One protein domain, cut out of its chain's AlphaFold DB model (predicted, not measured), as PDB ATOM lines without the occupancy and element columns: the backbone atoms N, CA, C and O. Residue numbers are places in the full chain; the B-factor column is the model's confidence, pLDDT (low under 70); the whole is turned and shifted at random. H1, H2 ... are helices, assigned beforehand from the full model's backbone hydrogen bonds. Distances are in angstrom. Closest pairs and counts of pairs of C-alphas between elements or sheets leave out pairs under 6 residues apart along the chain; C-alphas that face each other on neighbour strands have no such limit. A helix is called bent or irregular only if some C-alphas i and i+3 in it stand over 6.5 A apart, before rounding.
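What this domain is: This is residues 2 to 69 of the 100 residues of an uncharacterized protein of Phytophthora parasitica (UniProt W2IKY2). The domain is a wide, open U: the long helix H3 and the long link after it make the base, a small helical hairpin of H1 and H2 folds back over one end, and the lone helix H4 makes the other arm. The hairpin is joined to the base where H2 touches the first residues of H3, while H4 touches no helix and the space between the two arms is empty. The printed part has 68 residues with four named helices, in the order H1, H2, H3, H4, and no named strand; its class is all helix. The whole is extended, with a radius of gyration of the C-alphas of 18.5 A, and flat in outline, spanning 49 by 29 by 12 A.

How they stand to each other: H3, residues 23 to 38, is the longest helix. It touches H2, residues 12 to 19, with its residues 23 to 26 alone; the closest C-alphas are those of Arg 16 and Tyr 26, 6.2 A apart. The lines of H2 and H3 are about perpendicular, at 87 degrees. H2 in turn touches H1, residues 2 to 7, and the closest C-alphas are those of Ala 2 and Ile 15, 6.0 A apart. H1 and H2 run opposite ways at a shallow tilt of 30 degrees and form a helical hairpin. H1 and H3 are apart. H4, residues 51 to 64, is apart from H1, H2 and H3. In H1, H3 and H4 every O i to N i+4 pair is within hydrogen-bond range; in H2 it is 2 of 4.

Where its parts are: H3 runs from C-alpha 23 at (92.071, 141.857, 83.941) to C-alpha 38 at (104.141, 126.096, 95.465), a length of 23.0 A over 16 residues. H4 has 14 residues and measures 20.1 A, ending with C-alpha 64 at (123.246, 137.611, 111.281). H2 has 8 residues and measures 10.6 A; it is neither bent nor irregular, but only just: C-alphas 14 and 17 are 6.2 A apart. H1 has 6 residues, measures 8.8 A and begins with C-alpha 2 at (106.191, 143.841, 85.750).

The domain as a whole: The two C-alphas farthest apart, those of Gly 20 and Ser 52, are 50.0 A apart. The links H1 to H2 and H2 to H3 are tight, with 4 and 3 residues; the link H3 to H4 is long, with residues 39 to 50 in no named element. Residues 31 to 46, of which 31 to 38 belong to H3, stand free. Residues 49 to 55 and 62 to 67, of which 51 to 55 and 62 to 64 belong to H4, stand free too. The printed part has no cut. The mean pLDDT of the printed part is 93.8, and no printed residue is under 70.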
ATOM      1  N   ALA A   2     107.493 144.205  85.161       86.56
ATOM      2  CA  ALA A   2     106.191 143.841  85.750       86.56
ATOM      3  C   ALA A   2     106.282 143.026  87.060       86.56
ATOM      4  O   ALA A   2     105.676 143.411  88.052       86.56
ATOM      5  N   THR A   3     107.097 141.962  87.107       88.25
ATOM      6  CA  THR A   3     107.263 141.121  88.313       88.25
ATOM      7  C   THR A   3     107.757 141.916  89.519       88.25
ATOM      8  O   THR A   3     107.178 141.832  90.592       88.25
ATOM      9  N   SER A   4     108.784 142.756  89.346       86.62
ATOM     10  CA  SER A   4     109.281 143.612  90.430       86.62
ATOM     11  C   SER A   4     108.230 144.613  90.919       86.62
ATOM     12  O   SER A   4     108.174 144.877  92.112       86.62
ATOM     13  N   ARG A   5     107.377 145.151  90.030       88.94
ATOM     14  CA  ARG A   5     106.263 146.017  90.449       88.94
ATOM     15  C   ARG A   5     105.211 145.253  91.233       88.94
ATOM     16  O   ARG A   5     104.754 145.762  92.244       88.94
ATOM     17  N   TYR A   6     104.869 144.043  90.797       90.31
ATOM     18  CA  TYR A   6     103.950 143.177  91.528       90.31
ATOM     19  C   TYR A   6     104.465 142.886  92.945       90.31
ATOM     20  O   TYR A   6     103.761 143.144  93.915       90.31
ATOM     21  N   LEU A   7     105.725 142.455  93.069       87.81
ATOM     22  CA  LEU A   7     106.355 142.158  94.363       87.81
ATOM     23  C   LEU A   7     106.507 143.394  95.264       87.81
ATOM     24  O   LEU A   7     106.521 143.262  96.480       87.81
ATOM     25  N   ALA A   8     106.577 144.596  94.688       88.62
ATOM     26  CA  ALA A   8     106.576 145.858  95.429       88.62
ATOM     27  C   ALA A   8     105.163 146.347  95.828       88.62
ATOM     28  O   ALA A   8     105.024 147.477  96.293       88.62
ATOM     29  N   GLY A   9     104.110 145.545  95.616       87.19
ATOM     30  CA  GLY A   9     102.725 145.912  95.933       87.19
ATOM     31  C   GLY A   9     102.049 146.800  94.881       87.19
ATOM     32  O   GLY A   9     101.108 147.529  95.188       87.19
ATOM     33  N   GLY A  10     102.534 146.782  93.638       90.19
ATOM     34  CA  GLY A  10     101.970 147.558  92.538       90.19
ATOM     35  C   GLY A  10     100.524 147.173  92.215       90.19
ATOM     36  O   GLY A  10     100.142 146.004  92.250       90.19
ATOM     37  N   SER A  11      99.713 148.170  91.857       90.56
ATOM     38  CA  SER A  11      98.304 147.963  91.507       90.56
ATOM     39  C   SER A  11      98.152 147.210  90.184       90.56
ATOM     40  O   SER A  11      98.837 147.508  89.202       90.56
ATOM     41  N   TYR A  12      97.174 146.300  90.110       92.00
ATOM     42  CA  TYR A  12      96.825 145.621  88.858       92.00
ATOM     43  C   TYR A  12      96.462 146.614  87.741       92.00
ATOM     44  O   TYR A  12      96.725 146.329  86.575       92.00
ATOM     45  N   LEU A  13      95.919 147.789  88.091       94.50
ATOM     46  CA  LEU A  13      95.585 148.868  87.154       94.50
ATOM     47  C   LEU A  13      96.821 149.470  86.467       94.50
ATOM     48  O   LEU A  13      96.693 149.974  85.357       94.50
ATOM     49  N   ASP A  14      97.996 149.388  87.093       94.25
ATOM     50  CA  ASP A  14      99.287 149.815  86.530       94.25
ATOM     51  C   ASP A  14     100.003 148.664  85.808       94.25
ATOM     52  O   ASP A  14     100.589 148.844  84.739       94.25
ATOM     53  N   ILE A  15      99.931 147.454  86.364       94.88
ATOM     54  CA  ILE A  15     100.695 146.314  85.849       94.88
ATOM     55  C   ILE A  15     100.033 145.712  84.603       94.88
ATOM     56  O   ILE A  15     100.728 145.421  83.629       94.88
ATOM     57  N   ARG A  16      98.700 145.542  84.578       94.69
ATOM     58  CA  ARG A  16      98.015 144.909  83.434       94.69
ATOM     59  C   ARG A  16      98.196 145.670  82.111       94.69
ATOM     60  O   ARG A  16      98.418 144.998  81.102       94.69
ATOM     61  N   PRO A  17      98.152 147.024  82.055       94.88
ATOM     62  CA  PRO A  17      98.356 147.742  80.802       94.88
ATOM     63  C   PRO A  17      99.823 147.712  80.371       94.88
ATOM     64  O   PRO A  17     100.086 147.666  79.174       94.88
ATOM     65  N   MET A  18     100.772 147.662  81.319       93.81
ATOM     66  CA  MET A  18     102.205 147.533  81.026       93.81
ATOM     67  C   MET A  18     102.519 146.267  80.221       93.81
ATOM     68  O   MET A  18     103.383 146.294  79.348       93.81
ATOM     69  N   VAL A  19     101.827 145.164  80.512       93.31
ATOM     70  CA  VAL A  19     102.020 143.878  79.820       93.31
ATOM     71  C   VAL A  19     100.957 143.588  78.754       93.31
ATOM     72  O   VAL A  19     101.019 142.552  78.102       93.31
ATOM     73  N   GLY A  20      99.990 144.490  78.558       95.81
ATOM     74  CA  GLY A  20      98.988 144.393  77.494       95.81
ATOM     75  C   GLY A  20      97.965 143.263  77.656       95.81
ATOM     76  O   GLY A  20      97.515 142.717  76.651       95.81
ATOM     77  N   ILE A  21      97.589 142.899  78.888       96.06
ATOM     78  CA  ILE A  21      96.646 141.793  79.147       96.06
ATOM     79  C   ILE A  21      95.322 142.266  79.755       96.06
ATOM     80  O   ILE A  21      95.227 143.327  80.381       96.06
ATOM     81  N   SER A  22      94.277 141.452  79.576       97.12
ATOM     82  CA  SER A  22      92.982 141.675  80.221       97.12
ATOM     83  C   SER A  22      93.064 141.441  81.731       97.12
ATOM     84  O   SER A  22      93.922 140.702  82.212       97.12
ATOM     85  N   GLU A  23      92.147 142.042  82.488       95.31
ATOM     86  CA  GLU A  23      92.071 141.857  83.941       95.31
ATOM     87  C   GLU A  23      91.906 140.380  84.360       95.31
ATOM     88  O   GLU A  23      92.683 139.931  85.200       95.31
ATOM     89  N   PRO A  24      91.036 139.560  83.731       96.88
ATOM     90  CA  PRO A  24      90.981 138.132  84.053       96.88
ATOM     91  C   PRO A  24      92.298 137.400  83.767       96.88
ATOM     92  O   PRO A  24      92.683 136.492  84.499       96.88
ATOM     93  N   SER A  25      93.012 137.796  82.707       96.88
ATOM     94  CA  SER A  25      94.301 137.185  82.364       96.88
ATOM     95  C   SER A  25      95.382 137.537  83.381       96.88
ATOM     96  O   SER A  25      96.234 136.698  83.654       96.88
ATOM     97  N   TYR A  26      95.343 138.747  83.943       95.44
ATOM     98  CA  TYR A  26      96.261 139.188  84.990       95.44
ATOM     99  C   TYR A  26      96.172 138.293  86.227       95.44
ATOM    100  O   TYR A  26      97.183 137.713  86.623       95.44
ATOM    101  N   TYR A  27      94.969 138.111  86.778       95.19
ATOM    102  CA  TYR A  27      94.777 137.252  87.949       95.19
ATOM    103  C   TYR A  27      95.109 135.790  87.640       95.19
ATOM    104  O   TYR A  27      95.855 135.169  88.386       95.19
ATOM    105  N   ARG A  28      94.705 135.280  86.467       97.00
ATOM    106  CA  ARG A  28      95.056 133.916  86.046       97.00
ATOM    107  C   ARG A  28      96.568 133.677  85.992       97.00
ATOM    108  O   ARG A  28      97.026 132.600  86.350       97.00
ATOM    109  N   VAL A  29      97.348 134.638  85.491       95.56
ATOM    110  CA  VAL A  29      98.815 134.505  85.428       95.56
ATOM    111  C   VAL A  29      99.420 134.485  86.827       95.56
ATOM    112  O   VAL A  29     100.343 133.708  87.058       95.56
ATOM    113  N   ILE A  30      98.909 135.302  87.750       94.19
ATOM    114  CA  ILE A  30      99.347 135.285  89.151       94.19
ATOM    115  C   ILE A  30      99.076 133.919  89.770       94.19
ATOM    116  O   ILE A  30     100.016 133.316  90.278       94.19
ATOM    117  N   ASP A  31      97.848 133.412  89.658       95.31
ATOM    118  CA  ASP A  31      97.458 132.125  90.243       95.31
ATOM    119  C   ASP A  31      98.339 130.988  89.711       95.31
ATOM    120  O   ASP A  31      98.979 130.287  90.487       95.31
ATOM    121  N   LEU A  32      98.499 130.887  88.385       97.44
ATOM    122  CA  LEU A  32      99.364 129.877  87.763       97.44
ATOM    123  C   LEU A  32     100.831 129.999  88.196       97.44
ATOM    124  O   LEU A  32     101.533 128.995  88.302       97.44
ATOM    125  N   THR A  33     101.311 131.226  88.414       94.38
ATOM    126  CA  THR A  33     102.681 131.461  88.886       94.38
ATOM    127  C   THR A  33     102.832 131.005  90.335       94.38
ATOM    128  O   THR A  33     103.818 130.346  90.655       94.38
ATOM    129  N   MET A  34     101.863 131.319  91.200       91.81
ATOM    130  CA  MET A  34     101.865 130.886  92.599       91.81
ATOM    131  C   MET A  34     101.769 129.366  92.703       91.81
ATOM    132  O   MET A  34     102.575 128.768  93.409       91.81
ATOM    133  N   ASP A  35     100.877 128.735  91.940       95.31
ATOM    134  CA  ASP A  35     100.752 127.276  91.879       95.31
ATOM    135  C   ASP A  35     102.067 126.619  91.440       95.31
ATOM    136  O   ASP A  35     102.507 125.638  92.037       95.31
ATOM    137  N   ALA A  36     102.738 127.178  90.427       95.69
ATOM    138  CA  ALA A  36     104.025 126.669  89.961       95.69
ATOM    139  C   ALA A  36     105.135 126.803  91.017       95.69
ATOM    140  O   ALA A  36     105.939 125.887  91.166       95.69
ATOM    141  N   ILE A  37     105.177 127.915  91.760       92.62
ATOM    142  CA  ILE A  37     106.133 128.117  92.862       92.62
ATOM    143  C   ILE A  37     105.846 127.131  94.000       92.62
ATOM    144  O   ILE A  37     106.765 126.480  94.493       92.62
ATOM    145  N   LEU A  38     104.577 126.988  94.389       91.44
ATOM    146  CA  LEU A  38     104.141 126.096  95.465       91.44
ATOM    147  C   LEU A  38     104.291 124.610  95.116       91.44
ATOM    148  O   LEU A  38     104.333 123.785  96.024       91.44
ATOM    149  N   ALA A  39     104.389 124.251  93.838       94.50
ATOM    150  CA  ALA A  39     104.648 122.878  93.410       94.50
ATOM    151  C   ALA A  39     106.124 122.457  93.556       94.50
ATOM    152  O   ALA A  39     106.421 121.263  93.483       94.50
ATOM    153  N   LEU A  40     107.052 123.402  93.748       95.62
ATOM    154  CA  LEU A  40     108.475 123.107  93.912       95.62
ATOM    155  C   LEU A  40     108.795 122.819  95.381       95.62
ATOM    156  O   LEU A  40     108.654 123.690  96.241       95.62
ATOM    157  N   GLU A  41     109.263 121.598  95.659       92.19
ATOM    158  CA  GLU A  41     109.655 121.161  97.007       92.19
ATOM    159  C   GLU A  41     110.811 122.009  97.562       92.19
ATOM    160  O   GLU A  41     110.813 122.389  98.729       92.19
ATOM    161  N   GLU A  42     111.750 122.401  96.699       92.56
ATOM    162  CA  GLU A  42     112.938 123.187  97.058       92.56
ATOM    163  C   GLU A  42     112.606 124.615  97.518       92.56
ATOM    164  O   GLU A  42     113.424 125.260  98.174       92.56
ATOM    165  N   LEU A  43     111.420 125.122  97.160       89.94
ATOM    166  CA  LEU A  43     110.937 126.451  97.540       89.94
ATOM    167  C   LEU A  43     109.929 126.404  98.695       89.94
ATOM    168  O   LEU A  43     109.423 127.454  99.100       89.94
ATOM    169  N   GLN A  44     109.625 125.219  99.234       88.06
ATOM    170  CA  GLN A  44     108.711 125.104 100.365       88.06
ATOM    171  C   GLN A  44     109.303 125.778 101.597       88.06
ATOM    172  O   GLN A  44     110.392 125.449 102.067       88.06
ATOM    173  N   ILE A  45     108.540 126.708 102.162       84.88
ATOM    174  CA  ILE A  45     108.894 127.351 103.421       84.88
ATOM    175  C   ILE A  45     108.530 126.384 104.548       84.88
ATOM    176  O   ILE A  45     107.358 126.211 104.882       84.88
ATOM    177  N   THR A  46     109.536 125.747 105.141       86.44
ATOM    178  CA  THR A  46     109.356 124.831 106.271       86.44
ATOM    179  C   THR A  46     109.612 125.541 107.591       86.44
ATOM    180  O   THR A  46     110.654 126.170 107.778       86.44
ATOM    181  N   PHE A  47     108.688 125.402 108.536       89.56
ATOM    182  CA  PHE A  47     108.893 125.869 109.902       89.56
ATOM    183  C   PHE A  47     109.705 124.836 110.710       89.56
ATOM    184  O   PHE A  47     109.433 123.642 110.564       89.56
ATOM    185  N   PRO A  48     110.672 125.245 111.560       93.62
ATOM    186  CA  PRO A  48     111.415 124.308 112.401       93.62
ATOM    187  C   PRO A  48     110.480 123.634 113.414       93.62
ATOM    188  O   PRO A  48     109.824 124.300 114.223       93.62
ATOM    189  N   ASN A  49     110.413 122.304 113.383       92.81
ATOM    190  CA  ASN A  49     109.449 121.524 114.164       92.81
ATOM    191  C   ASN A  49     110.072 120.925 115.426       92.81
ATOM    192  O   ASN A  49     109.414 120.878 116.471       92.81
ATOM    193  N   SER A  50     111.337 120.505 115.363       96.56
ATOM    194  CA  SER A  50     112.059 119.994 116.534       96.56
ATOM    195  C   SER A  50     112.733 121.116 117.321       96.56
ATOM    196  O   SER A  50     113.066 122.169 116.779       96.56
ATOM    197  N   ASP A  51     112.965 120.901 118.614       96.44
ATOM    198  CA  ASP A  51     113.673 121.889 119.436       96.44
ATOM    199  C   ASP A  51     115.123 122.072 118.972       96.44
ATOM    200  O   ASP A  51     115.609 123.198 118.921       96.44
ATOM    201  N   SER A  52     115.763 121.004 118.484       96.88
ATOM    202  CA  SER A  52     117.081 121.083 117.848       96.88
ATOM    203  C   SER A  52     117.083 121.940 116.580       96.88
ATOM    204  O   SER A  52     118.000 122.732 116.377       96.88
ATOM    205  N   GLU A  53     116.062 121.830 115.723       96.19
ATOM    206  CA  GLU A  53     115.943 122.696 114.539       96.19
ATOM    207  C   GLU A  53     115.726 124.153 114.943       96.19
ATOM    208  O   GLU A  53     116.343 125.052 114.373       96.19
ATOM    209  N   LYS A  54     114.883 124.395 115.953       96.69
ATOM    210  CA  LYS A  54     114.641 125.744 116.473       96.69
ATOM    211  C   LYS A  54     115.930 126.356 117.008       96.69
ATOM    212  O   LYS A  54     116.206 127.502 116.681       96.69
ATOM    213  N   GLU A  55     116.731 125.619 117.773       97.25
ATOM    214  CA  GLU A  55     118.029 126.092 118.279       97.25
ATOM    215  C   GLU A  55     118.974 126.513 117.150       97.25
ATOM    216  O   GLU A  55     119.547 127.605 117.202       97.25
ATOM    217  N   VAL A  56     119.077 125.699 116.095       96.25
ATOM    218  CA  VAL A  56     119.893 126.017 114.913       96.25
ATOM    219  C   VAL A  56     119.417 127.310 114.248       96.25
ATOM    220  O   VAL A  56     120.230 128.189 113.954       96.25
ATOM    221  N   VAL A  57     118.107 127.455 114.036       96.00
ATOM    222  CA  VAL A  57     117.529 128.647 113.397       96.00
ATOM    223  C   VAL A  57     117.680 129.888 114.289       96.00
ATOM    224  O   VAL A  57     118.070 130.944 113.788       96.00
ATOM    225  N   MET A  58     117.462 129.770 115.604       96.81
ATOM    226  CA  MET A  58     117.650 130.866 116.569       96.81
ATOM    227  C   MET A  58     119.069 131.409 116.557       96.81
ATOM    228  O   MET A  58     119.264 132.627 116.497       96.81
ATOM    229  N   GLU A  59     120.067 130.526 116.606       97.38
ATOM    230  CA  GLU A  59     121.461 130.958 116.562       97.38
ATOM    231  C   GLU A  59     121.810 131.556 115.195       97.38
ATOM    232  O   GLU A  59     122.517 132.563 115.143       97.38
ATOM    233  N   ALA A  60     121.264 131.036 114.091       95.88
ATOM    234  CA  ALA A  60     121.447 131.640 112.771       95.88
ATOM    235  C   ALA A  60     120.913 133.084 112.719       95.88
ATOM    236  O   ALA A  60     121.653 133.988 112.324       95.88
ATOM    237  N   PHE A  61     119.680 133.332 113.180       96.44
ATOM    238  CA  PHE A  61     119.098 134.679 113.237       96.44
ATOM    239  C   PHE A  61     119.885 135.624 114.145       96.44
ATOM    240  O   PHE A  61     120.181 136.760 113.768       96.44
ATOM    241  N   LYS A  62     120.269 135.157 115.333       97.56
ATOM    242  CA  LYS A  62     121.097 135.924 116.267       97.56
ATOM    243  C   LYS A  62     122.422 136.338 115.628       97.56
ATOM    244  O   LYS A  62     122.767 137.516 115.703       97.56
ATOM    245  N   ASN A  63     123.114 135.412 114.961       97.31
ATOM    246  CA  ASN A  63     124.440 135.629 114.374       97.31
ATOM    247  C   ASN A  63     124.439 136.604 113.189       97.31
ATOM    248  O   ASN A  63     125.407 137.343 113.020       97.31
ATOM    249  N   ILE A  64     123.372 136.638 112.383       96.31
ATOM    250  CA  ILE A  64     123.246 137.611 111.281       96.31
ATOM    251  C   ILE A  64     122.778 138.993 111.758       96.31
ATOM    252  O   ILE A  64     122.857 139.969 111.012       96.31
ATOM    253  N   SER A  65     122.268 139.086 112.988       95.50
ATOM    254  CA  SER A  65     121.666 140.304 113.519       95.50
ATOM    255  C   SER A  65     122.671 141.174 114.277       95.50
ATOM    256  O   SER A  65     123.502 140.691 115.048       95.50
ATOM    257  N   SER A  66     122.572 142.493 114.099       96.81
ATOM    258  CA  SER A  66     123.429 143.438 114.820       96.81
ATOM    259  C   SER A  66     123.167 143.366 116.325       96.81
ATOM    260  O   SER A  66     122.025 143.485 116.772       96.81
ATOM    261  N   GLY A  67     124.224 143.136 117.108       95.12
ATOM    262  CA  GLY A  67     124.139 143.022 118.566       95.12
ATOM    263  C   GLY A  67     123.294 141.845 119.070       95.12
ATOM    264  O   GLY A  67     122.913 141.847 120.236       95.12
ATOM    265  N   GLY A  68     122.971 140.863 118.218       94.19
ATOM    266  CA  GLY A  68     122.116 139.738 118.600       94.19
ATOM    267  C   GLY A  68     120.645 140.115 118.805       94.19
ATOM    268  O   GLY A  68     119.937 139.410 119.520       94.19
ATOM    269  N   ILE A  69     120.170 141.217 118.207       96.69
ATOM    270  CA  ILE A  69     118.795 141.714 118.392       96.69
ATOM    271  C   ILE A  69     117.713 140.700 117.985       96.69
ATOM    272  O   ILE A  69     116.608 140.743 118.517       96.69
TER     273      ILE A  69